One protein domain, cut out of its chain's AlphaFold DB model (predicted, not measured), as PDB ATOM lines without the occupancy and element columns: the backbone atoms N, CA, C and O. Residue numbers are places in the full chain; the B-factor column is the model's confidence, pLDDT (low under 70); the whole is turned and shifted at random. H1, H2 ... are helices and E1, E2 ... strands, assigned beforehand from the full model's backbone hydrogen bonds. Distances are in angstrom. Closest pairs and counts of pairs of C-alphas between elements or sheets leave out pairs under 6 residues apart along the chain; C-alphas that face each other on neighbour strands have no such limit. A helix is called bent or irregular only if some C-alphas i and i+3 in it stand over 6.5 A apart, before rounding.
ATOM      1  N   ARG A  19     -36.651  19.456  -7.216       34.19
ATOM      2  CA  ARG A  19     -35.555  18.496  -7.437       34.19
ATOM      3  C   ARG A  19     -35.539  17.332  -6.432       34.19
ATOM      4  O   ARG A  19     -35.066  16.254  -6.783       34.19
ATOM      5  N   LYS A  20     -36.082  17.508  -5.216       35.09
ATOM      6  CA  LYS A  20     -36.211  16.426  -4.216       35.09
ATOM      7  C   LYS A  20     -37.377  15.469  -4.504       35.09
ATOM      8  O   LYS A  20     -37.239  14.281  -4.218       35.09
ATOM      9  N   LEU A  21     -38.476  15.929  -5.113       41.25
ATOM     10  CA  LEU A  21     -39.553  15.029  -5.562       41.25
ATOM     11  C   LEU A  21     -39.168  14.209  -6.807       41.25
ATOM     12  O   LEU A  21     -39.614  13.074  -6.945       41.25
ATOM     13  N   PHE A  22     -38.301  14.733  -7.679       41.84
ATOM     14  CA  PHE A  22     -37.956  14.106  -8.966       41.84
ATOM     15  C   PHE A  22     -37.281  12.716  -8.877       41.84
ATOM     16  O   PHE A  22     -37.272  11.980  -9.863       41.84
ATOM     17  N   ILE A  23     -36.701  12.346  -7.724       48.88
ATOM     18  CA  ILE A  23     -35.843  11.148  -7.553       48.88
ATOM     19  C   ILE A  23     -36.353  10.218  -6.424       48.88
ATOM     20  O   ILE A  23     -35.721   9.218  -6.091       48.88
ATOM     21  N   SER A  24     -37.500  10.508  -5.799       54.88
ATOM     22  CA  SER A  24     -37.959   9.783  -4.598       54.88
ATOM     23  C   SER A  24     -38.316   8.307  -4.861       54.88
ATOM     24  O   SER A  24     -37.945   7.440  -4.065       54.88
ATOM     25  N   GLY A  25     -38.955   8.011  -5.999       66.00
ATOM     26  CA  GLY A  25     -39.397   6.665  -6.382       66.00
ATOM     27  C   GLY A  25     -38.260   5.667  -6.639       66.00
ATOM     28  O   GLY A  25     -37.319   5.936  -7.389       66.00
ATOM     29  N   ALA A  26     -38.372   4.467  -6.067       74.12
ATOM     30  CA  ALA A  26     -37.408   3.372  -6.211       74.12
ATOM     31  C   ALA A  26     -37.247   2.926  -7.674       74.12
ATOM     32  O   ALA A  26     -36.134   2.657  -8.132       74.12
ATOM     33  N   TRP A  27     -38.343   2.918  -8.441       81.50
ATOM     34  CA  TRP A  27     -38.289   2.614  -9.871       81.50
ATOM     35  C   TRP A  27     -37.573   3.714 -10.669       81.50
ATOM     36  O   TRP A  27     -36.813   3.398 -11.581       81.50
ATOM     37  N   ARG A  28     -37.720   4.997 -10.297       85.31
ATOM     38  CA  ARG A  28     -36.996   6.098 -10.958       85.31
ATOM     39  C   ARG A  28     -35.491   5.956 -10.730       85.31
ATOM     40  O   ARG A  28     -34.747   5.956 -11.701       85.31
ATOM     41  N   LYS A  29     -35.055   5.678  -9.493       84.56
ATOM     42  CA  LYS A  29     -33.650   5.330  -9.170       84.56
ATOM     43  C   LYS A  29     -33.147   4.118  -9.966       84.56
ATOM     44  O   LYS A  29     -31.986   4.076 -10.373       84.56
ATOM     45  N   THR A  30     -34.030   3.150 -10.216       84.69
ATOM     46  CA  THR A  30     -33.746   1.975 -11.050       84.69
ATOM     47  C   THR A  30     -33.412   2.365 -12.484       84.69
ATOM     48  O   THR A  30     -32.338   2.026 -12.981       84.69
ATOM     49  N   ILE A  31     -34.272   3.167 -13.116       90.62
ATOM     50  CA  ILE A  31     -34.024   3.681 -14.465       90.62
ATOM     51  C   ILE A  31     -32.812   4.627 -14.492       90.62
ATOM     52  O   ILE A  31     -32.006   4.514 -15.407       90.62
ATOM     53  N   SER A  32     -32.602   5.488 -13.489       90.56
ATOM     54  CA  SER A  32     -31.451   6.408 -13.434       90.56
ATOM     55  C   SER A  32     -30.091   5.702 -13.416       90.56
ATOM     56  O   SER A  32     -29.179   6.140 -14.113       90.56
ATOM     57  N   LEU A  33     -29.932   4.602 -12.673       88.25
ATOM     58  CA  LEU A  33     -28.680   3.831 -12.704       88.25
ATOM     59  C   LEU A  33     -28.566   2.981 -13.985       88.25
ATOM     60  O   LEU A  33     -27.465   2.785 -14.490       88.25
ATOM     61  N   GLY A  34     -29.691   2.570 -14.583       92.31
ATOM     62  CA  GLY A  34     -29.708   2.031 -15.948       92.31
ATOM     63  C   GLY A  34     -29.241   3.047 -17.001       92.31
ATOM     64  O   GLY A  34     -28.479   2.687 -17.895       92.31
ATOM     65  N   ILE A  35     -29.640   4.318 -16.869       95.44
ATOM     66  CA  ILE A  35     -29.162   5.439 -17.694       95.44
ATOM     67  C   ILE A  35     -27.662   5.629 -17.482       95.44
ATOM     68  O   ILE A  35     -26.937   5.671 -18.465       95.44
ATOM     69  N   LEU A  36     -27.175   5.661 -16.234       93.81
ATOM     70  CA  LEU A  36     -25.740   5.789 -15.951       93.81
ATOM     71  C   LEU A  36     -24.924   4.653 -16.590       93.81
ATOM     72  O   LEU A  36     -23.942   4.925 -17.276       93.81
ATOM     73  N   ALA A  37     -25.350   3.397 -16.426       92.12
ATOM     74  CA  ALA A  37     -24.700   2.253 -17.067       92.12
ATOM     75  C   ALA A  37     -24.732   2.363 -18.604       92.12
ATOM     76  O   ALA A  37     -23.711   2.163 -19.258       92.12
ATOM     77  N   GLY A  38     -25.877   2.742 -19.181       95.12
ATOM     78  CA  GLY A  38     -26.023   2.956 -20.622       95.12
ATOM     79  C   GLY A  38     -25.136   4.077 -21.164       95.12
ATOM     80  O   GLY A  38     -24.495   3.899 -22.198       95.12
ATOM     81  N   SER A  39     -25.040   5.198 -20.448       96.62
ATOM     82  CA  SER A  39     -24.149   6.313 -20.771       96.62
ATOM     83  C   SER A  39     -22.683   5.895 -20.717       96.62
ATOM     84  O   SER A  39     -21.965   6.167 -21.670       96.62
ATOM     85  N   VAL A  40     -22.243   5.182 -19.673       95.06
ATOM     86  CA  VAL A  40     -20.856   4.687 -19.569       95.06
ATOM     87  C   VAL A  40     -20.501   3.785 -20.754       95.06
ATOM     88  O   VAL A  40     -19.472   3.998 -21.395       95.06
ATOM     89  N   VAL A  41     -21.364   2.824 -21.104       94.69
ATOM     90  CA  VAL A  41     -21.111   1.929 -22.245       94.69
ATOM     91  C   VAL A  41     -21.135   2.686 -23.574       94.69
ATOM     92  O   VAL A  41     -20.289   2.439 -24.433       94.69
ATOM     93  N   LEU A  42     -22.057   3.632 -23.761       96.31
ATOM     94  CA  LEU A  42     -22.086   4.464 -24.965       96.31
ATOM     95  C   LEU A  42     -20.815   5.319 -25.088       96.31
ATOM     96  O   LEU A  42     -20.197   5.320 -26.147       96.31
ATOM     97  N   THR A  43     -20.386   5.979 -24.008       96.75
ATOM     98  CA  THR A  43     -19.160   6.788 -23.969       96.75
ATOM     99  C   THR A  43     -17.924   5.956 -24.304       96.75
ATOM    100  O   THR A  43     -17.144   6.381 -25.151       96.75
ATOM    101  N   ILE A  44     -17.766   4.757 -23.729       94.69
ATOM    102  CA  ILE A  44     -16.649   3.854 -24.062       94.69
ATOM    103  C   ILE A  44     -16.654   3.513 -25.559       94.69
ATOM    104  O   ILE A  44     -15.640   3.695 -26.229       94.69
ATOM    105  N   ASN A  45     -17.792   3.079 -26.110       94.25
ATOM    106  CA  ASN A  45     -17.871   2.698 -27.524       94.25
ATOM    107  C   ASN A  45     -17.624   3.881 -28.476       94.25
ATOM    108  O   ASN A  45     -16.972   3.707 -29.502       94.25
ATOM    109  N   VAL A  46     -18.103   5.084 -28.138       95.38
ATOM    110  CA  VAL A  46     -17.864   6.307 -28.925       95.38
ATOM    111  C   VAL A  46     -16.395   6.734 -28.863       95.38
ATOM    112  O   VAL A  46     -15.836   7.087 -29.900       95.38
ATOM    113  N   ILE A  47     -15.746   6.655 -27.695       94.94
ATOM    114  CA  ILE A  47     -14.307   6.939 -27.552       94.94
ATOM    115  C   ILE A  47     -13.484   5.960 -28.395       94.94
ATOM    116  O   ILE A  47     -12.623   6.398 -29.152       94.94
ATOM    117  N   VAL A  48     -13.771   4.656 -28.316       91.88
ATOM    118  CA  VAL A  48     -13.061   3.632 -29.104       91.88
ATOM    119  C   VAL A  48     -13.286   3.842 -30.607       91.88
ATOM    120  O   VAL A  48     -12.323   3.824 -31.370       91.88
ATOM    121  N   LEU A  49     -14.521   4.119 -31.043       90.75
ATOM    122  CA  LEU A  49     -14.840   4.371 -32.455       90.75
ATOM    123  C   LEU A  49     -14.143   5.628 -32.994       90.75
ATOM    124  O   LEU A  49     -13.575   5.592 -34.085       90.75
ATOM    125  N   GLY A  50     -14.158   6.723 -32.231       90.25
ATOM    126  CA  GLY A  50     -13.456   7.959 -32.578       90.25
ATOM    127  C   GLY A  50     -11.938   7.784 -32.612       90.25
ATOM    128  O   GLY A  50     -11.293   8.237 -33.553       90.25
ATOM    129  N   TRP A  51     -11.365   7.069 -31.638       90.50
ATOM    130  CA  TRP A  51      -9.935   6.768 -31.585       90.50
ATOM    131  C   TRP A  51      -9.477   5.908 -32.775       90.50
ATOM    132  O   TRP A  51      -8.508   6.276 -33.439       90.50
ATOM    133  N   ILE A  52     -10.216   4.840 -33.114       86.94
ATOM    134  CA  ILE A  52      -9.954   4.018 -34.309       86.94
ATOM    135  C   ILE A  52      -9.983   4.889 -35.569       86.94
ATOM    136  O   ILE A  52      -9.041   4.864 -36.356       86.94
ATOM    137  N   SER A  53     -11.042   5.689 -35.728       85.06
ATOM    138  CA  SER A  53     -11.275   6.501 -36.933       85.06
ATOM    139  C   SER A  53     -10.253   7.632 -37.111       85.06
ATOM    140  O   SER A  53     -10.051   8.098 -38.228       85.06
ATOM    141  N   ALA A  54      -9.619   8.086 -36.024       86.12
ATOM    142  CA  ALA A  54      -8.617   9.153 -36.036       86.12
ATOM    143  C   ALA A  54      -7.167   8.652 -36.179       86.12
ATOM    144  O   ALA A  54      -6.286   9.441 -36.516       86.12
ATOM    145  N   ARG A  55      -6.888   7.378 -35.866       83.19
ATOM    146  CA  ARG A  55      -5.520   6.817 -35.842       83.19
ATOM    147  C   ARG A  55      -5.246   5.755 -36.899       83.19
ATOM    148  O   ARG A  55      -4.081   5.518 -37.205       83.19
ATOM    149  N   HIS A  56      -6.281   5.147 -37.467       77.06
ATOM    150  CA  HIS A  56      -6.155   4.085 -38.456       77.06
ATOM    151  C   HIS A  56      -6.996   4.422 -39.687       77.06
ATOM    152  O   HIS A  56      -8.086   4.982 -39.570       77.06
ATOM    153  N   ALA A  57      -6.512   4.059 -40.877       62.88
ATOM    154  CA  ALA A  57      -7.302   4.181 -42.096       62.88
ATOM    155  C   ALA A  57      -8.575   3.329 -41.958       62.88
ATOM    156  O   ALA A  57      -8.499   2.109 -41.805       62.88
ATOM    157  N   PHE A  58      -9.744   3.976 -41.971       56.81
ATOM    158  CA  PHE A  58     -11.028   3.304 -41.789       56.81
ATOM    159  C   PHE A  58     -11.305   2.369 -42.975       56.81
ATOM    160  O   PHE A  58     -11.738   2.801 -44.041       56.81
ATOM    161  N   SER A  59     -11.049   1.075 -42.784       58.34
ATOM    162  CA  SER A  59     -11.382   0.027 -43.746       58.34
ATOM    163  C   SER A  59     -12.625  -0.735 -43.303       58.34
ATOM    164  O   SER A  59     -12.799  -1.038 -42.122       58.34
ATOM    165  N   ILE A  60     -13.448  -1.139 -44.273       52.88
ATOM    166  CA  ILE A  60     -14.564  -2.081 -44.077       52.88
ATOM    167  C   ILE A  60     -14.049  -3.414 -43.497       52.88
ATOM    168  O   ILE A  60     -14.750  -4.078 -42.734       52.88
ATOM    169  N   THR A  61     -12.798  -3.779 -43.803       54.19
ATOM    170  CA  THR A  61     -12.136  -4.972 -43.250       54.19
ATOM    171  C   THR A  61     -11.705  -4.819 -41.788       54.19
ATOM    172  O   THR A  61     -11.368  -5.815 -41.163       54.19
ATOM    173  N   GLY A  62     -11.784  -3.618 -41.205       71.06
ATOM    174  CA  GLY A  62     -11.347  -3.314 -39.841       71.06
ATOM    175  C   GLY A  62      -9.980  -2.628 -39.763       71.06
ATOM    176  O   GLY A  62      -9.280  -2.463 -40.760       71.06
ATOM    177  N   ALA A  63      -9.622  -2.198 -38.556       82.75
ATOM    178  CA  ALA A  63      -8.396  -1.471 -38.246       82.75
ATOM    179  C   ALA A  63      -7.508  -2.279 -37.292       82.75
ATOM    180  O   ALA A  63      -7.956  -2.661 -36.210       82.75
ATOM    181  N   THR A  64      -6.249  -2.507 -37.672       85.19
ATOM    182  CA  THR A  64      -5.252  -3.164 -36.815       85.19
ATOM    183  C   THR A  64      -4.768  -2.211 -35.726       85.19
ATOM    184  O   THR A  64      -4.156  -1.188 -36.022       85.19
ATOM    185  N   VAL A  65      -5.021  -2.575 -34.469       87.31
ATOM    186  CA  VAL A  65      -4.744  -1.777 -33.261       87.31
ATOM    187  C   VAL A  65      -3.456  -2.212 -32.563       87.31
ATOM    188  O   VAL A  65      -2.746  -1.387 -31.994       87.31
ATOM    189  N   PHE A  66      -3.139  -3.503 -32.620       87.69
ATOM    190  CA  PHE A  66      -1.937  -4.087 -32.027       87.69
ATOM    191  C   PHE A  66      -1.353  -5.138 -32.972       87.69
ATOM    192  O   PHE A  66      -2.102  -5.834 -33.650       87.69
ATOM    193  N   THR A  67      -0.027  -5.263 -33.008       85.62
ATOM    194  CA  THR A  67       0.718  -6.309 -33.730       85.62
ATOM    195  C   THR A  67       1.846  -6.790 -32.826       85.62
ATOM    196  O   THR A  67       2.553  -5.964 -32.252       85.62
ATOM    197  N   GLY A  68       2.007  -8.105 -32.678       83.75
ATOM    198  CA  GLY A  68       3.038  -8.688 -31.824       83.75
ATOM    199  C   GLY A  68       2.872 -10.196 -31.659       83.75
ATOM    200  O   GLY A  68       2.323 -10.868 -32.530       83.75
ATOM    201  N   SER A  69       3.346 -10.727 -30.528       81.19
ATOM    202  CA  SER A  69       3.239 -12.160 -30.230       81.19
ATOM    203  C   SER A  69       1.784 -12.607 -30.037       81.19
ATOM    204  O   SER A  69       0.997 -11.948 -29.351       81.19
ATOM    205  N   CYS A  70       1.446 -13.781 -30.574       76.44
ATOM    206  CA  CYS A  70       0.100 -14.351 -30.472       76.44
ATOM    207  C   CYS A  70      -0.386 -14.549 -29.032       76.44
ATOM    208  O   CYS A  70      -1.564 -14.341 -28.764       76.44
ATOM    209  N   ASN A  71       0.500 -14.867 -28.082       78.75
ATOM    210  CA  ASN A  71       0.119 -15.016 -26.673       78.75
ATOM    211  C   ASN A  71      -0.349 -13.679 -26.051       78.75
ATOM    212  O   ASN A  71      -1.343 -13.626 -25.322       78.75
ATOM    213  N   LEU A  72       0.315 -12.567 -26.395       84.00
ATOM    214  CA  LEU A  72      -0.096 -11.239 -25.937       84.00
ATOM    215  C   LEU A  72      -1.372 -10.766 -26.653       84.00
ATOM    216  O   LEU A  72      -2.271 -10.250 -25.993       84.00
ATOM    217  N   SER A  73      -1.502 -11.007 -27.963       84.50
ATOM    218  CA  SER A  73      -2.747 -10.744 -28.705       84.50
ATOM    219  C   SER A  73      -3.940 -11.509 -28.120       84.50
ATOM    220  O   SER A  73      -4.989 -10.908 -27.891       84.50
ATOM    221  N   GLU A  74      -3.768 -12.797 -27.801       79.56
ATOM    222  CA  GLU A  74      -4.799 -13.630 -27.167       79.56
ATOM    223  C   GLU A  74      -5.160 -13.154 -25.753       79.56
ATOM    224  O   GLU A  74      -6.332 -13.146 -25.369       79.56
ATOM    225  N   THR A  75      -4.179 -12.680 -24.983       85.81
ATOM    226  CA  THR A  75      -4.434 -12.065 -23.670       85.81
ATOM    227  C   THR A  75      -5.260 -10.781 -23.816       85.81
ATOM    228  O   THR A  75      -6.246 -10.591 -23.101       85.81
ATOM    229  N   ILE A  76      -4.907  -9.918 -24.775       89.44
ATOM    230  CA  ILE A  76      -5.612  -8.657 -25.050       89.44
ATOM    231  C   ILE A  76      -7.062  -8.919 -25.482       89.44
ATOM    232  O   ILE A  76      -7.976  -8.332 -24.897       89.44
ATOM    233  N   ILE A  77      -7.302  -9.810 -26.455       87.38
ATOM    234  CA  ILE A  77      -8.668 -10.101 -26.918       87.38
ATOM    235  C   ILE A  77      -9.512 -10.736 -25.807       87.38
ATOM    236  O   ILE A  77     -10.644 -10.310 -25.600       87.38
ATOM    237  N   THR A  78      -8.941 -11.645 -25.005       86.81
ATOM    238  CA  THR A  78      -9.640 -12.291 -23.882       86.81
ATOM    239  C   THR A  78     -10.154 -11.263 -22.867       86.81
ATOM    240  O   THR A  78     -11.285 -11.373 -22.388       86.81
ATOM    241  N   VAL A  79      -9.347 -10.237 -22.558       89.75
ATOM    242  CA  VAL A  79      -9.737  -9.135 -21.660       89.75
ATOM    243  C   VAL A  79     -10.797  -8.236 -22.304       89.75
ATOM    244  O   VAL A  79     -11.765  -7.869 -21.636       89.75
ATOM    245  N   ILE A  80     -10.664  -7.906 -23.592       91.44
ATOM    246  CA  ILE A  80     -11.656  -7.101 -24.324       91.44
ATOM    247  C   ILE A  80     -13.013  -7.818 -24.367       91.44
ATOM    248  O   ILE A  80     -14.029  -7.220 -24.016       91.44
ATOM    249  N   GLU A  81     -13.042  -9.101 -24.726       88.62
ATOM    250  CA  GLU A  81     -14.259  -9.919 -24.755       88.62
ATOM    251  C   GLU A  81     -14.890 -10.050 -23.363       88.62
ATOM    252  O   GLU A  81     -16.113  -9.951 -23.230       88.62
ATOM    253  N   LEU A  82     -14.091 -10.215 -22.302       88.31
ATOM    254  CA  LEU A  82     -14.596 -10.233 -20.926       88.31
ATOM    255  C   LEU A  82     -15.288  -8.909 -20.569       88.31
ATOM    256  O   LEU A  82     -16.418  -8.917 -20.070       88.31
ATOM    257  N   LEU A  83     -14.653  -7.770 -20.867       89.69
ATOM    258  CA  LEU A  83     -15.232  -6.444 -20.640       89.69
ATOM    259  C   LEU A  83     -16.521  -6.247 -21.451       89.69
ATOM    260  O   LEU A  83     -17.531  -5.824 -20.888       89.69
ATOM    261  N   ILE A  84     -16.531  -6.613 -22.737       90.44
ATOM    262  CA  ILE A  84     -17.721  -6.539 -23.599       90.44
ATOM    263  C   ILE A  84     -18.874  -7.367 -23.011       90.44
ATOM    264  O   ILE A  84     -19.990  -6.856 -22.903       90.44
ATOM    265  N   ASN A  85     -18.625  -8.600 -22.559       89.44
ATOM    266  CA  ASN A  85     -19.666  -9.449 -21.972       89.44
ATOM    267  C   ASN A  85     -20.192  -8.902 -20.631       89.44
ATOM    268  O   ASN A  85     -21.402  -8.954 -20.387       89.44
ATOM    269  N   VAL A  86     -19.339  -8.303 -19.791       87.25
ATOM    270  CA  VAL A  86     -19.769  -7.613 -18.557       87.25
ATOM    271  C   VAL A  86     -20.653  -6.404 -18.882       87.25
ATOM    272  O   VAL A  86     -21.771  -6.301 -18.368       87.25
ATOM    273  N   LEU A  87     -20.202  -5.511 -19.769       88.44
ATOM    274  CA  LEU A  87     -20.943  -4.306 -20.161       88.44
ATOM    275  C   LEU A  87     -22.268  -4.649 -20.866       88.44
ATOM    276  O   LEU A  87     -23.305  -4.052 -20.569       88.44
ATOM    277  N   SER A  88     -22.261  -5.661 -21.738       89.06
ATOM    278  CA  SER A  88     -23.451  -6.196 -22.410       89.06
ATOM    279  C   SER A  88     -24.448  -6.801 -21.413       89.06
ATOM    280  O   SER A  88     -25.645  -6.519 -21.491       89.06
ATOM    281  N   THR A  89     -23.977  -7.542 -20.401       87.56
ATOM    282  CA  THR A  89     -24.844  -8.102 -19.346       87.56
ATOM    283  C   THR A  89     -25.483  -7.006 -18.486       87.56
ATOM    284  O   THR A  89     -26.672  -7.089 -18.169       87.56
ATOM    285  N   LEU A  90     -24.743  -5.944 -18.146       84.94
ATOM    286  CA  LEU A  90     -25.291  -4.784 -17.430       84.94
ATOM    287  C   LEU A  90     -26.356  -4.053 -18.265       84.94
ATOM    288  O   LEU A  90     -27.443  -3.762 -17.758       84.94
ATOM    289  N   LEU A  91     -26.091  -3.826 -19.556       89.31
ATOM    290  CA  LEU A  91     -27.062  -3.265 -20.498       89.31
ATOM    291  C   LEU A  91     -28.308  -4.141 -20.647       89.31
ATOM    292  O   LEU A  91     -29.417  -3.608 -20.682       89.31
ATOM    293  N   LEU A  92     -28.158  -5.464 -20.732       88.88
ATOM    294  CA  LEU A  92     -29.270  -6.414 -20.803       88.88
ATOM    295  C   LEU A  92     -30.102  -6.382 -19.513       88.88
ATOM    296  O   LEU A  92     -31.329  -6.312 -19.581       88.88
ATOM    297  N   GLY A  93     -29.456  -6.333 -18.344       87.94
ATOM    298  CA  GLY A  93     -30.105  -6.154 -17.043       87.94
ATOM    299  C   GLY A  93     -30.929  -4.864 -16.963       87.94
ATOM    300  O   GLY A  93     -32.115  -4.907 -16.621       87.94
ATOM    301  N   ALA A  94     -30.342  -3.731 -17.354       90.00
ATOM    302  CA  ALA A  94     -31.019  -2.435 -17.397       90.00
ATOM    303  C   ALA A  94     -32.173  -2.408 -18.421       90.00
ATOM    304  O   ALA A  94     -33.278  -1.966 -18.097       90.00
ATOM    305  N   SER A  95     -31.952  -2.946 -19.627       92.62
ATOM    306  CA  SER A  95     -32.954  -3.018 -20.705       92.62
ATOM    307  C   SER A  95     -34.151  -3.879 -20.298       92.62
ATOM    308  O   SER A  95     -35.291  -3.444 -20.429       92.62
ATOM    309  N   ASN A  96     -33.904  -5.071 -19.742       91.12
ATOM    310  CA  ASN A  96     -34.936  -5.973 -19.223       91.12
ATOM    311  C   ASN A  96     -35.706  -5.346 -18.049       91.12
ATOM    312  O   ASN A  96     -36.922  -5.505 -17.945       91.12
ATOM    313  N   THR A  97     -35.022  -4.588 -17.187       89.62
ATOM    314  CA  THR A  97     -35.670  -3.900 -16.062       89.62
ATOM    315  C   THR A  97     -36.589  -2.776 -16.532       89.62
ATOM    316  O   THR A  97     -37.740  -2.710 -16.098       89.62
ATOM    317  N   CYS A  98     -36.134  -1.970 -17.493       93.25
ATOM    318  CA  CYS A  98     -36.956  -0.965 -18.164       93.25
ATOM    319  C   CYS A  98     -38.143  -1.603 -18.912       93.25
ATOM    320  O   CYS A  98     -39.282  -1.168 -18.755       93.25
ATOM    321  N   ALA A  99     -37.919  -2.695 -19.648       93.50
ATOM    322  CA  ALA A  99     -38.966  -3.407 -20.377       93.50
ATOM    323  C   ALA A  99     -40.037  -4.016 -19.451       93.50
ATOM    324  O   ALA A  99     -41.229  -3.894 -19.737       93.50
ATOM    325  N   GLN A 100     -39.655  -4.619 -18.316       92.00
ATOM    326  CA  GLN A 100     -40.629  -5.097 -17.330       92.00
ATOM    327  C   GLN A 100     -41.456  -3.934 -16.770       92.00
ATOM    328  O   GLN A 100     -42.682  -4.044 -16.727       92.00
ATOM    329  N   LEU A 101     -40.814  -2.818 -16.406       92.00
ATOM    330  CA  LEU A 101     -41.496  -1.621 -15.909       92.00
ATOM    331  C   LEU A 101     -42.497  -1.072 -16.938       92.00
ATOM    332  O   LEU A 101     -43.653  -0.840 -16.601       92.00
ATOM    333  N   LEU A 102     -42.089  -0.932 -18.204       94.12
ATOM    334  CA  LEU A 102     -42.962  -0.491 -19.295       94.12
ATOM    335  C   LEU A 102     -44.168  -1.425 -19.488       94.12
ATOM    336  O   LEU A 102     -45.257  -0.941 -19.794       94.12
ATOM    337  N   SER A 103     -43.998  -2.734 -19.266       94.69
ATOM    338  CA  SER A 103     -45.075  -3.735 -19.334       94.69
ATOM    339  C   SER A 103     -45.963  -3.826 -18.080       94.69
ATOM    340  O   SER A 103     -46.996  -4.495 -18.123       94.69
ATOM    341  N   ALA A 104     -45.598  -3.182 -16.966       94.06
ATOM    342  CA  ALA A 104     -46.405  -3.187 -15.746       94.06
ATOM    343  C   ALA A 104     -47.657  -2.303 -15.929       94.06
ATOM    344  O   ALA A 104     -47.540  -1.180 -16.425       94.06
ATOM    345  N   PRO A 105     -48.865  -2.766 -15.569       95.50
ATOM    346  CA  PRO A 105     -50.084  -2.001 -15.801       95.50
ATOM    347  C   PRO A 105     -50.226  -0.868 -14.776       95.50
ATOM    348  O   PRO A 105     -49.709  -0.964 -13.661       95.50
ATOM    349  N   THR A 106     -50.943   0.197 -15.130       95.12
ATOM    350  CA  THR A 106     -51.407   1.188 -14.143       95.12
ATOM    351  C   THR A 106     -52.698   0.707 -13.484       95.12
ATOM    352  O   THR A 106     -53.375  -0.188 -13.999       95.12
ATOM    353  N   ARG A 107     -53.098   1.321 -12.362       94.88
ATOM    354  CA  ARG A 107     -54.340   0.920 -11.684       94.88
ATOM    355  C   ARG A 107     -55.581   1.051 -12.582       94.88
ATOM    356  O   ARG A 107     -56.355   0.106 -12.664       94.88
ATOM    357  N   GLN A 108     -55.698   2.142 -13.341       95.25
ATOM    358  CA  GLN A 108     -56.798   2.356 -14.299       95.25
ATOM    359  C   GLN A 108     -56.873   1.264 -15.384       95.25
ATOM    360  O   GLN A 108     -57.957   0.874 -15.813       95.25
ATOM    361  N   GLU A 109     -55.723   0.761 -15.848       95.75
ATOM    362  CA  GLU A 109     -55.671  -0.315 -16.846       95.75
ATOM    363  C   GLU A 109     -56.085  -1.668 -16.246       95.75
ATOM    364  O   GLU A 109     -56.712  -2.470 -16.938       95.75
ATOM    365  N   VAL A 110     -55.783  -1.896 -14.961       95.81
ATOM    366  CA  VAL A 110     -56.267  -3.054 -14.193       95.81
ATOM    367  C   VAL A 110     -57.775  -2.974 -13.959       95.81
ATOM    368  O   VAL A 110     -58.455  -3.952 -14.245       95.81
ATOM    369  N   ASP A 111     -58.307  -1.826 -13.522       95.19
ATOM    370  CA  ASP A 111     -59.749  -1.631 -13.297       95.19
ATOM    371  C   ASP A 111     -60.553  -1.908 -14.581       95.19
ATOM    372  O   ASP A 111     -61.527  -2.662 -14.565       95.19
ATOM    373  N   ARG A 112     -60.089  -1.385 -15.727       94.75
ATOM    374  CA  ARG A 112     -60.686  -1.670 -17.043       94.75
ATOM    375  C   ARG A 112     -60.639  -3.160 -17.393       94.75
ATOM    376  O   ARG A 112     -61.632  -3.707 -17.858       94.75
ATOM    377  N   ALA A 113     -59.504  -3.826 -17.168       93.38
ATOM    378  CA  ALA A 113     -59.392  -5.260 -17.427       93.38
ATOM    379  C   ALA A 113     -60.336  -6.078 -16.526       93.38
ATOM    380  O   ALA A 113     -61.002  -6.987 -17.017       93.38
ATOM    381  N   HIS A 114     -60.438  -5.727 -15.240       92.50
ATOM    382  CA  HIS A 114     -61.308  -6.401 -14.276       92.50
ATOM    383  C   HIS A 114     -62.792  -6.243 -14.637       92.50
ATOM    384  O   HIS A 114     -63.517  -7.235 -14.603       92.50
ATOM    385  N   ALA A 115     -63.233  -5.052 -15.060       90.50
ATOM    386  CA  ALA A 115     -64.608  -4.821 -15.521       90.50
ATOM    387  C   ALA A 115     -65.012  -5.753 -16.687       90.50
ATOM    388  O   ALA A 115     -66.141  -6.237 -16.754       90.50
ATOM    389  N   GLU A 116     -64.063  -6.081 -17.564       88.94
ATOM    390  CA  GLU A 116     -64.235  -7.025 -18.674       88.94
ATOM    391  C   GLU A 116     -64.036  -8.507 -18.267       88.94
ATOM    392  O   GLU A 116     -64.023  -9.393 -19.119       88.94
ATOM    393  N   GLY A 117     -63.850  -8.810 -16.976       85.31
ATOM    394  CA  GLY A 117     -63.581 -10.165 -16.469       85.31
ATOM    395  C   GLY A 117     -62.161 -10.687 -16.744       85.31
ATOM    396  O   GLY A 117     -61.896 -11.879 -16.573       85.31
ATOM    397  N   ARG A 118     -61.240  -9.812 -17.166       90.69
ATOM    398  CA  ARG A 118     -59.844 -10.125 -17.508       90.69
ATOM    399  C   ARG A 118     -58.898  -9.778 -16.353       90.69
ATOM    400  O   ARG A 118     -59.194  -8.951 -15.497       90.69
ATOM    401  N   TRP A 119     -57.713 -10.386 -16.336       92.12
ATOM    402  CA  TRP A 119     -56.634 -10.071 -15.380       92.12
ATOM    403  C   TRP A 119     -55.365  -9.587 -16.094       92.12
ATOM    404  O   TRP A 119     -55.169  -9.834 -17.284       92.12
ATOM    405  N   LEU A 120     -54.462  -8.928 -15.375       94.50
ATOM    406  CA  LEU A 120     -53.147  -8.525 -15.879       94.50
ATOM    407  C   LEU A 120     -52.035  -9.122 -15.005       94.50
ATOM    408  O   LEU A 120     -52.253  -9.456 -13.838       94.50
ATOM    409  N   ASP A 121     -50.852  -9.301 -15.597       93.81
ATOM    410  CA  ASP A 121     -49.652  -9.750 -14.887       93.81
ATOM    411  C   ASP A 121     -49.085  -8.581 -14.057       93.81
ATOM    412  O   ASP A 121     -48.685  -7.556 -14.606       93.81
ATOM    413  N   ILE A 122     -49.010  -8.749 -12.739       93.44
ATOM    414  CA  ILE A 122     -48.360  -7.832 -11.793       93.44
ATOM    415  C   ILE A 122     -46.965  -8.362 -11.447       93.44
ATOM    416  O   ILE A 122     -46.790  -9.557 -11.202       93.44
ATOM    417  N   GLY A 123     -45.971  -7.470 -11.391       88.19
ATOM    418  CA  GLY A 123     -44.640  -7.757 -10.839       88.19
ATOM    419  C   GLY A 123     -43.774  -8.781 -11.583       88.19
ATOM    420  O   GLY A 123     -42.744  -9.185 -11.050       88.19
ATOM    421  N   VAL A 124     -44.147  -9.191 -12.797       89.31
ATOM    422  CA  VAL A 124     -43.396 -10.140 -13.642       89.31
ATOM    423  C   VAL A 124     -43.267  -9.613 -15.078       89.31
ATOM    424  O   VAL A 124     -44.089  -8.792 -15.485       89.31
ATOM    425  N   PRO A 125     -42.320 -10.115 -15.897       83.25
ATOM    426  CA  PRO A 125     -42.310  -9.855 -17.338       83.25
ATOM    427  C   PRO A 125     -43.585 -10.404 -18.011       83.25
ATOM    428  O   PRO A 125     -43.742 -11.618 -18.191       83.25
ATOM    429  N   GLY A 126     -44.516  -9.512 -18.361       79.06
ATOM    430  CA  GLY A 126     -45.870  -9.856 -18.802       79.06
ATOM    431  C   GLY A 126     -46.173  -9.400 -20.228       79.06
ATOM    432  O   GLY A 126     -46.820  -8.376 -20.413       79.06
ATOM    433  N   VAL A 127     -45.786 -10.181 -21.249       85.75
ATOM    434  CA  VAL A 127     -46.086  -9.879 -22.673       85.75
ATOM    435  C   VAL A 127     -47.595  -9.711 -22.925       85.75
ATOM    436  O   VAL A 127     -48.000  -8.883 -23.735       85.75
ATOM    437  N   ARG A 128     -48.443 -10.424 -22.168       89.69
ATOM    438  CA  ARG A 128     -49.910 -10.278 -22.182       89.69
ATOM    439  C   ARG A 128     -50.365  -8.831 -21.947       89.69
ATOM    440  O   ARG A 128     -51.326  -8.395 -22.573       89.69
ATOM    441  N   ASN A 129     -49.680  -8.082 -21.085       95.00
ATOM    442  CA  ASN A 129     -50.071  -6.714 -20.750       95.00
ATOM    443  C   ASN A 129     -49.884  -5.752 -21.932       95.00
ATOM    444  O   ASN A 129     -50.592  -4.752 -22.009       95.00
ATOM    445  N   LEU A 130     -48.988  -6.056 -22.884       94.50
ATOM    446  CA  LEU A 130     -48.736  -5.205 -24.055       94.50
ATOM    447  C   LEU A 130     -49.999  -4.980 -24.906       94.50
ATOM    448  O   LEU A 130     -50.131  -3.935 -25.535       94.50
ATOM    449  N   PHE A 131     -50.960  -5.909 -24.861       93.25
ATOM    450  CA  PHE A 131     -52.263  -5.806 -25.531       93.25
ATOM    451  C   PHE A 131     -53.307  -4.977 -24.755       93.25
ATOM    452  O   PHE A 131     -54.464  -4.908 -25.160       93.25
ATOM    453  N   SER A 132     -52.961  -4.401 -23.599       91.75
ATOM    454  CA  SER A 132     -53.901  -3.676 -22.719       91.75
ATOM    455  C   SER A 132     -53.378  -2.331 -22.198       91.75
ATOM    456  O   SER A 132     -54.146  -1.587 -21.584       91.75
ATOM    457  N   ILE A 133     -52.112  -1.996 -22.465       94.06
ATOM    458  CA  ILE A 133     -51.458  -0.747 -22.043       94.06
ATOM    459  C   ILE A 133     -51.381   0.305 -23.161       94.06
ATOM    460  O   ILE A 133     -51.526   0.004 -24.345       94.06
ATOM    461  N   LYS A 134     -51.097   1.563 -22.792       94.50
ATOM    462  CA  LYS A 134     -50.857   2.671 -23.742       94.50
ATOM    463  C   LYS A 134     -49.732   2.367 -24.756       94.50
ATOM    464  O   LYS A 134     -48.637   1.938 -24.389       94.50
ATOM    465  N   SER A 135     -49.969   2.700 -26.028       94.94
ATOM    466  CA  SER A 135     -49.114   2.339 -27.176       94.94
ATOM    467  C   SER A 135     -47.677   2.877 -27.129       94.94
ATOM    468  O   SER A 135     -46.774   2.220 -27.646       94.94
ATOM    469  N   TRP A 136     -47.421   4.026 -26.490       95.81
ATOM    470  CA  TRP A 136     -46.057   4.559 -26.350       95.81
ATOM    471  C   TRP A 136     -45.134   3.599 -25.584       95.81
ATOM    472  O   TRP A 136     -43.975   3.435 -25.960       95.81
ATOM    473  N   ARG A 137     -45.664   2.887 -24.578       95.69
ATOM    474  CA  ARG A 137     -44.904   1.889 -23.811       95.69
ATOM    475  C   ARG A 137     -44.599   0.653 -24.640       95.69
ATOM    476  O   ARG A 137     -43.483   0.153 -24.577       95.69
ATOM    477  N   VAL A 138     -45.550   0.220 -25.468       96.62
ATOM    478  CA  VAL A 138     -45.353  -0.880 -26.425       96.62
ATOM    479  C   VAL A 138     -44.258  -0.525 -27.438       96.62
ATOM    480  O   VAL A 138     -43.372  -1.341 -27.676       96.62
ATOM    481  N   LYS A 139     -44.243   0.708 -27.968       97.12
ATOM    482  CA  LYS A 139     -43.178   1.187 -28.871       97.12
ATOM    483  C   LYS A 139     -41.795   1.149 -28.207       97.12
ATOM    484  O   LYS A 139     -40.876   0.569 -28.775       97.12
ATOM    485  N   LEU A 140     -41.649   1.710 -27.001       97.31
ATOM    486  CA  LEU A 140     -40.375   1.672 -26.263       97.31
ATOM    487  C   LEU A 140     -39.944   0.237 -25.918       97.31
ATOM    488  O   LEU A 140     -38.768  -0.096 -26.038       97.31
ATOM    489  N   TRP A 141     -40.889  -0.626 -25.540       96.06
ATOM    490  CA  TRP A 141     -40.634  -2.040 -25.267       96.06
ATOM    491  C   TRP A 141     -40.086  -2.760 -26.509       96.06
ATOM    492  O   TRP A 141     -39.045  -3.406 -26.429       96.06
ATOM    493  N   ILE A 142     -40.719  -2.581 -27.676       96.31
ATOM    494  CA  ILE A 142     -40.253  -3.158 -28.948       96.31
ATOM    495  C   ILE A 142     -38.852  -2.641 -29.302       96.31
ATOM    496  O   ILE A 142     -37.990  -3.442 -29.657       96.31
ATOM    497  N   LEU A 143     -38.591  -1.336 -29.156       96.88
ATOM    498  CA  LEU A 143     -37.276  -0.745 -29.439       96.88
ATOM    499  C   LEU A 143     -36.166  -1.310 -28.537       96.88
ATOM    500  O   LEU A 143     -35.074  -1.595 -29.032       96.88
ATOM    501  N   LEU A 144     -36.433  -1.536 -27.246       95.50
ATOM    502  CA  LEU A 144     -35.482  -2.168 -26.319       95.50
ATOM    503  C   LEU A 144     -35.140  -3.610 -26.723       95.50
ATOM    504  O   LEU A 144     -33.979  -4.013 -26.628       95.50
ATOM    505  N   PHE A 145     -36.118  -4.386 -27.194       91.69
ATOM    506  CA  PHE A 145     -35.882  -5.747 -27.686       91.69
ATOM    507  C   PHE A 145     -35.151  -5.753 -29.036       91.69
ATOM    508  O   PHE A 145     -34.128  -6.424 -29.168       91.69
ATOM    509  N   ALA A 146     -35.606  -4.955 -30.005       93.81
ATOM    510  CA  ALA A 146     -35.005  -4.867 -31.336       93.81
ATOM    511  C   ALA A 146     -33.530  -4.428 -31.280       93.81
ATOM    512  O   ALA A 146     -32.679  -5.062 -31.893       93.81
ATOM    513  N   SER A 147     -33.205  -3.413 -30.471       94.69
ATOM    514  CA  SER A 147     -31.821  -2.953 -30.249       94.69
ATOM    515  C   SER A 147     -30.961  -3.909 -29.408       94.69
ATOM    516  O   SER A 147     -29.750  -3.722 -29.319       94.69
ATOM    517  N   SER A 148     -31.542  -4.935 -28.776       92.44
ATOM    518  CA  SER A 148     -30.769  -5.967 -28.067       92.44
ATOM    519  C   SER A 148     -30.250  -7.053 -29.007       92.44
ATOM    520  O   SER A 148     -29.160  -7.568 -28.778       92.44
ATOM    521  N   ILE A 149     -30.994  -7.388 -30.068       89.75
ATOM    522  CA  ILE A 149     -30.652  -8.497 -30.971       89.75
ATOM    523  C   ILE A 149     -29.273  -8.302 -31.634       89.75
ATOM    524  O   ILE A 149     -28.454  -9.207 -31.493       89.75
ATOM    525  N   PRO A 150     -28.940  -7.147 -32.258       89.12
ATOM    526  CA  PRO A 150     -27.609  -6.934 -32.827       89.12
ATOM    527  C   PRO A 150     -26.499  -7.003 -31.774       89.12
ATOM    528  O   PRO A 150     -25.487  -7.653 -32.004       89.12
ATOM    529  N   LEU A 151     -26.691  -6.410 -30.589       89.00
ATOM    530  CA  LEU A 151     -25.666  -6.414 -29.537       89.00
ATOM    531  C   LEU A 151     -25.241  -7.840 -29.145       89.00
ATOM    532  O   LEU A 151     -24.049  -8.104 -29.026       89.00
ATOM    533  N   HIS A 152     -26.182  -8.775 -29.013       85.81
ATOM    534  CA  HIS A 152     -25.851 -10.173 -28.705       85.81
ATOM    535  C   HIS A 152     -25.306 -10.963 -29.905       85.81
ATOM    536  O   HIS A 152     -24.675 -11.993 -29.702       85.81
ATOM    537  N   LEU A 153     -25.521 -10.478 -31.132       87.56
ATOM    538  CA  LEU A 153     -25.128 -11.127 -32.387       87.56
ATOM    539  C   LEU A 153     -23.760 -10.719 -32.938       87.56
ATOM    540  O   LEU A 153     -23.247 -11.400 -33.820       87.56
ATOM    541  N   MET A 154     -23.201  -9.586 -32.515       87.12
ATOM    542  CA  MET A 154     -21.949  -9.094 -33.108       87.12
ATOM    543  C   MET A 154     -21.019  -8.339 -32.157       87.12
ATOM    544  O   MET A 154     -19.876  -8.102 -32.531       87.12
ATOM    545  N   TYR A 155     -21.432  -7.976 -30.933       90.06
ATOM    546  CA  TYR A 155     -20.589  -7.132 -30.071       90.06
ATOM    547  C   TYR A 155     -19.270  -7.825 -29.676       90.06
ATOM    548  O   TYR A 155     -18.222  -7.189 -29.726       90.06
ATOM    549  N   ASN A 156     -19.268  -9.138 -29.412       88.19
ATOM    550  CA  ASN A 156     -18.019  -9.879 -29.159       88.19
ATOM    551  C   ASN A 156     -17.081  -9.927 -30.380       88.19
ATOM    552  O   ASN A 156     -15.892 -10.137 -30.210       88.19
ATOM    553  N   SER A 157     -17.585  -9.683 -31.594       88.75
ATOM    554  CA  SER A 157     -16.784  -9.602 -32.825       88.75
ATOM    555  C   SER A 157     -16.416  -8.164 -33.222       88.75
ATOM    556  O   SER A 157     -15.920  -7.943 -34.327       88.75
ATOM    557  N   VAL A 158     -16.642  -7.170 -32.346       90.31
ATOM    558  CA  VAL A 158     -16.101  -5.808 -32.527       90.31
ATOM    559  C   VAL A 158     -14.581  -5.837 -32.572       90.31
ATOM    560  O   VAL A 158     -14.002  -5.156 -33.410       90.31
ATOM    561  N   ALA A 159     -13.957  -6.615 -31.691       89.62
ATOM    562  CA  ALA A 159     -12.538  -6.925 -31.724       89.62
ATOM    563  C   ALA A 159     -12.367  -8.393 -32.127       89.62
ATOM    564  O   ALA A 159     -13.232  -9.216 -31.832       89.62
ATOM    565  N   GLY A 301     -14.832  -1.320 -37.310       85.94
ATOM    566  CA  GLY A 301     -15.526  -0.033 -37.198       85.94
ATOM    567  C   GLY A 301     -17.017  -0.122 -37.551       85.94
ATOM    568  O   GLY A 301     -17.840   0.508 -36.892       85.94
ATOM    569  N   THR A 302     -17.389  -0.958 -38.527       85.62
ATOM    570  CA  THR A 302     -18.789  -1.190 -38.926       85.62
ATOM    571  C   THR A 302     -19.612  -1.825 -37.806       85.62
ATOM    572  O   THR A 302     -20.691  -1.330 -37.484       85.62
ATOM    573  N   ILE A 303     -19.102  -2.890 -37.178       88.81
ATOM    574  CA  ILE A 303     -19.793  -3.550 -36.062       88.81
ATOM    575  C   ILE A 303     -19.898  -2.585 -34.872       88.81
ATOM    576  O   ILE A 303     -20.969  -2.445 -34.281       88.81
ATOM    577  N   LEU A 304     -18.822  -1.857 -34.556       90.94
ATOM    578  CA  LEU A 304     -18.824  -0.885 -33.464       90.94
ATOM    579  C   LEU A 304     -19.815   0.269 -33.704       90.94
ATOM    580  O   LEU A 304     -20.501   0.683 -32.772       90.94
ATOM    581  N   ALA A 305     -19.971   0.743 -34.943       90.88
ATOM    582  CA  ALA A 305     -20.982   1.740 -35.295       90.88
ATOM    583  C   ALA A 305     -22.420   1.221 -35.080       90.88
ATOM    584  O   ALA A 305     -23.258   1.942 -34.531       90.88
ATOM    585  N   ILE A 306     -22.703  -0.044 -35.424       91.88
ATOM    586  CA  ILE A 306     -24.001  -0.690 -35.149       91.88
ATOM    587  C   ILE A 306     -24.240  -0.806 -33.634       91.88
ATOM    588  O   ILE A 306     -25.337  -0.510 -33.156       91.88
ATOM    589  N   VAL A 307     -23.212  -1.179 -32.864       93.44
ATOM    590  CA  VAL A 307     -23.255  -1.233 -31.392       93.44
ATOM    591  C   VAL A 307     -23.554   0.147 -30.792       93.44
ATOM    592  O   VAL A 307     -24.434   0.262 -29.938       93.44
ATOM    593  N   VAL A 308     -22.886   1.206 -31.264       95.50
ATOM    594  CA  VAL A 308     -23.148   2.598 -30.857       95.50
ATOM    595  C   VAL A 308     -24.597   2.990 -31.159       95.50
ATOM    596  O   VAL A 308     -25.291   3.459 -30.257       95.50
ATOM    597  N   ALA A 309     -25.095   2.733 -32.371       96.50
ATOM    598  CA  ALA A 309     -26.478   3.038 -32.749       96.50
ATOM    599  C   ALA A 309     -27.507   2.304 -31.866       96.50
ATOM    600  O   ALA A 309     -28.460   2.914 -31.377       96.50
ATOM    601  N   CYS A 310     -27.289   1.015 -31.584       96.88
ATOM    602  CA  CYS A 310     -28.148   0.240 -30.684       96.88
ATOM    603  C   CYS A 310     -28.127   0.792 -29.250       96.88
ATOM    604  O   CYS A 310     -29.177   0.900 -28.614       96.88
ATOM    605  N   ASN A 311     -26.956   1.194 -28.750       96.44
ATOM    606  CA  ASN A 311     -26.813   1.794 -27.424       96.44
ATOM    607  C   ASN A 311     -27.476   3.176 -27.324       96.44
ATOM    608  O   ASN A 311     -28.082   3.467 -26.293       96.44
ATOM    609  N   ILE A 312     -27.451   3.987 -28.390       97.81
ATOM    610  CA  ILE A 312     -28.215   5.243 -28.472       97.81
ATOM    611  C   ILE A 312     -29.715   4.955 -28.351       97.81
ATOM    612  O   ILE A 312     -30.362   5.530 -27.480       97.81
ATOM    613  N   VAL A 313     -30.261   4.018 -29.140       97.81
ATOM    614  CA  VAL A 313     -31.690   3.642 -29.070       97.81
ATOM    615  C   VAL A 313     -32.075   3.197 -27.658       97.81
ATOM    616  O   VAL A 313     -33.065   3.682 -27.107       97.81
ATOM    617  N   LYS A 314     -31.271   2.329 -27.028       96.25
ATOM    618  CA  LYS A 314     -31.500   1.890 -25.644       96.25
ATOM    619  C   LYS A 314     -31.499   3.056 -24.664       96.25
ATOM    620  O   LYS A 314     -32.454   3.205 -23.903       96.25
ATOM    621  N   LEU A 315     -30.460   3.891 -24.693       97.19
ATOM    622  CA  LEU A 315     -30.328   5.034 -23.793       97.19
ATOM    623  C   LEU A 315     -31.502   6.010 -23.965       97.19
ATOM    624  O   LEU A 315     -32.099   6.413 -22.968       97.19
ATOM    625  N   SER A 316     -31.915   6.299 -25.202       97.62
ATOM    626  CA  SER A 316     -33.113   7.092 -25.502       97.62
ATOM    627  C   SER A 316     -34.388   6.476 -24.915       97.62
ATOM    628  O   SER A 316     -35.191   7.202 -24.333       97.62
ATOM    629  N   CYS A 317     -34.575   5.153 -24.991       97.69
ATOM    630  CA  CYS A 317     -35.730   4.486 -24.381       97.69
ATOM    631  C   CYS A 317     -35.725   4.561 -22.845       97.69
ATOM    632  O   CYS A 317     -36.782   4.773 -22.242       97.69
ATOM    633  N   LEU A 318     -34.564   4.419 -22.195       95.69
ATOM    634  CA  LEU A 318     -34.448   4.593 -20.743       95.69
ATOM    635  C   LEU A 318     -34.724   6.048 -20.331       95.69
ATOM    636  O   LEU A 318     -35.492   6.279 -19.399       95.69
ATOM    637  N   ILE A 319     -34.162   7.023 -21.051       95.75
ATOM    638  CA  ILE A 319     -34.383   8.458 -20.816       95.75
ATOM    639  C   ILE A 319     -35.866   8.822 -20.991       95.75
ATOM    640  O   ILE A 319     -36.453   9.434 -20.101       95.75
ATOM    641  N   ALA A 320     -36.509   8.381 -22.077       95.75
ATOM    642  CA  ALA A 320     -37.941   8.596 -22.304       95.75
ATOM    643  C   ALA A 320     -38.809   7.988 -21.186       95.75
ATOM    644  O   ALA A 320     -39.791   8.591 -20.760       95.75
ATOM    645  N   THR A 321     -38.417   6.822 -20.659       93.88
ATOM    646  CA  THR A 321     -39.102   6.183 -19.523       93.88
ATOM    647  C   THR A 321     -38.904   6.967 -18.220       93.88
ATOM    648  O   THR A 321     -39.839   7.086 -17.432       93.88
ATOM    649  N   ALA A 322     -37.723   7.554 -17.994       91.94
ATOM    650  CA  ALA A 322     -37.462   8.403 -16.829       91.94
ATOM    651  C   ALA A 322     -38.269   9.714 -16.852       91.94
ATOM    652  O   ALA A 322     -38.728  10.157 -15.798       91.94
ATOM    653  N   PHE A 323     -38.485  10.303 -18.033       90.94
ATOM    654  CA  PHE A 323     -39.282  11.524 -18.210       90.94
ATOM    655  C   PHE A 323     -40.804  11.307 -18.212       90.94
ATOM    656  O   PHE A 323     -41.552  12.281 -18.215       90.94
ATOM    657  N   ALA A 324     -41.291  10.066 -18.145       89.75
ATOM    658  CA  ALA A 324     -42.713   9.794 -17.949       89.75
ATOM    659  C   ALA A 324     -43.125  10.160 -16.506       89.75
ATOM    660  O   ALA A 324     -42.965   9.364 -15.575       89.75
ATOM    661  N   LEU A 325     -43.588  11.396 -16.295       80.88
ATOM    662  CA  LEU A 325     -43.954  11.914 -14.969       80.88
ATOM    663  C   LEU A 325     -45.240  11.259 -14.443       80.88
ATOM    664  O   LEU A 325     -45.197  10.644 -13.381       80.88
ATOM    665  N   ASP A 326     -46.307  11.253 -15.243       84.00
ATOM    666  CA  ASP A 326     -47.634  10.704 -14.888       84.00
ATOM    667  C   ASP A 326     -47.716   9.164 -14.956       84.00
ATOM    668  O   ASP A 326     -48.797   8.576 -15.063       84.00
ATOM    669  N   PHE A 327     -46.570   8.476 -14.989       88.81
ATOM    670  CA  PHE A 327     -46.524   7.022 -15.086       88.81
ATOM    671  C   PHE A 327     -46.426   6.379 -13.701       88.81
ATOM    672  O   PHE A 327     -45.363   6.348 -13.082       88.81
ATOM    673  N   GLU A 328     -47.548   5.811 -13.259       89.12
ATOM    674  CA  GLU A 328     -47.684   5.069 -12.001       89.12
ATOM    675  C   GLU A 328     -47.906   3.564 -12.264       89.12
ATOM    676  O   GLU A 328     -49.049   3.092 -12.323       89.12
ATOM    677  N   PRO A 329     -46.831   2.785 -12.492       91.75
ATOM    678  CA  PRO A 329     -46.926   1.346 -12.711       91.75
ATOM    679  C   PRO A 329     -47.102   0.561 -11.408       91.75
ATOM    680  O   PRO A 329     -46.382   0.774 -10.432       91.75
ATOM    681  N   LEU A 330     -47.950  -0.468 -11.447       92.94
ATOM    682  CA  LEU A 330     -48.018  -1.521 -10.431       92.94
ATOM    683  C   LEU A 330     -46.869  -2.526 -10.649       92.94
ATOM    684  O   LEU A 330     -47.061  -3.666 -11.079       92.94
TER     685      LEU A 330
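What this domain is: This is residues 19 to 159 and 301 to 330 of the 673 residues of an uncharacterized protein of Friedmanniomyces endolithicus (UniProt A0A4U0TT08). You are looking at a long, loose bundle in which H1, H2 and H7 run lengthwise, with the shorter H5 and H6 following one another along H2 and H7. At one end H3, H4 and residues 116 to 126 make a small head; at the other, residues 67 to 75 stick out. The printed part has 171 residues, mostly helix, in the order H1 E1 H2 H3 H4 H5 H6 H7. Its radius of gyration of the C-alphas is 19.8 A, and it spans 69 by 35 by 25 A.

How they stand to each other: Start at H1, residues 26 to 55; its residues 30 to 41 alone touch the hub H2, residues 70 to 103, closest at the C-alphas of Gly 34 and Ala 94, 4.9 A. E1, residues 63 to 69, pairs with no named strand. H3, residues 107 to 115, touches no helix. H4, residues 127 to 131, only just touches H2, at residue 103 alone, with 3 pairs of C-alphas within 8 A, the closest Ser 103 and Asn 129, 6.0 A. H5, residues 135 to 146, touches H2 residues 95 to 103 alone, closest at the C-alphas of Ala 99 and Trp 141, 5.3 A, at a shallow tilt of 17 degrees, opposite ways. H6, residues 148 to 157, is irregular, with C-alphas 153 and 156 7.9 A apart. H7, residues 301 to 322, touches H1, H2, H5 and H6; its closest C-alphas to H6 are Val 307 and Leu 151, 6.0 A. Every O i to N i+4 pair is within hydrogen-bond range in H1, H2, H3, H5 and H7; H6 has 4 of 6, and H4 has 0 of 1, beside 2 of 2 O i to N i+3 pairs.

Where its parts are: Find C-alpha 26 at (-37.408, 3.372, -6.211), where H1 begins its 43.7 A. H2 runs 47.7 A and H7 31.1 A, ending at C-alpha 322, (-37.462, 8.403, -16.829).

The domain as a whole: The farthest C-alphas, Ser 69 and Ala 115, are 69.8 A apart. Residues 160 to 300 are not printed; C-alphas 159 and 301 are 9.3 A apart across this cut. The link from H3 to H4 is long, 11 residues. Confidence is under 70 at residues 19 to 25 and 57 to 61.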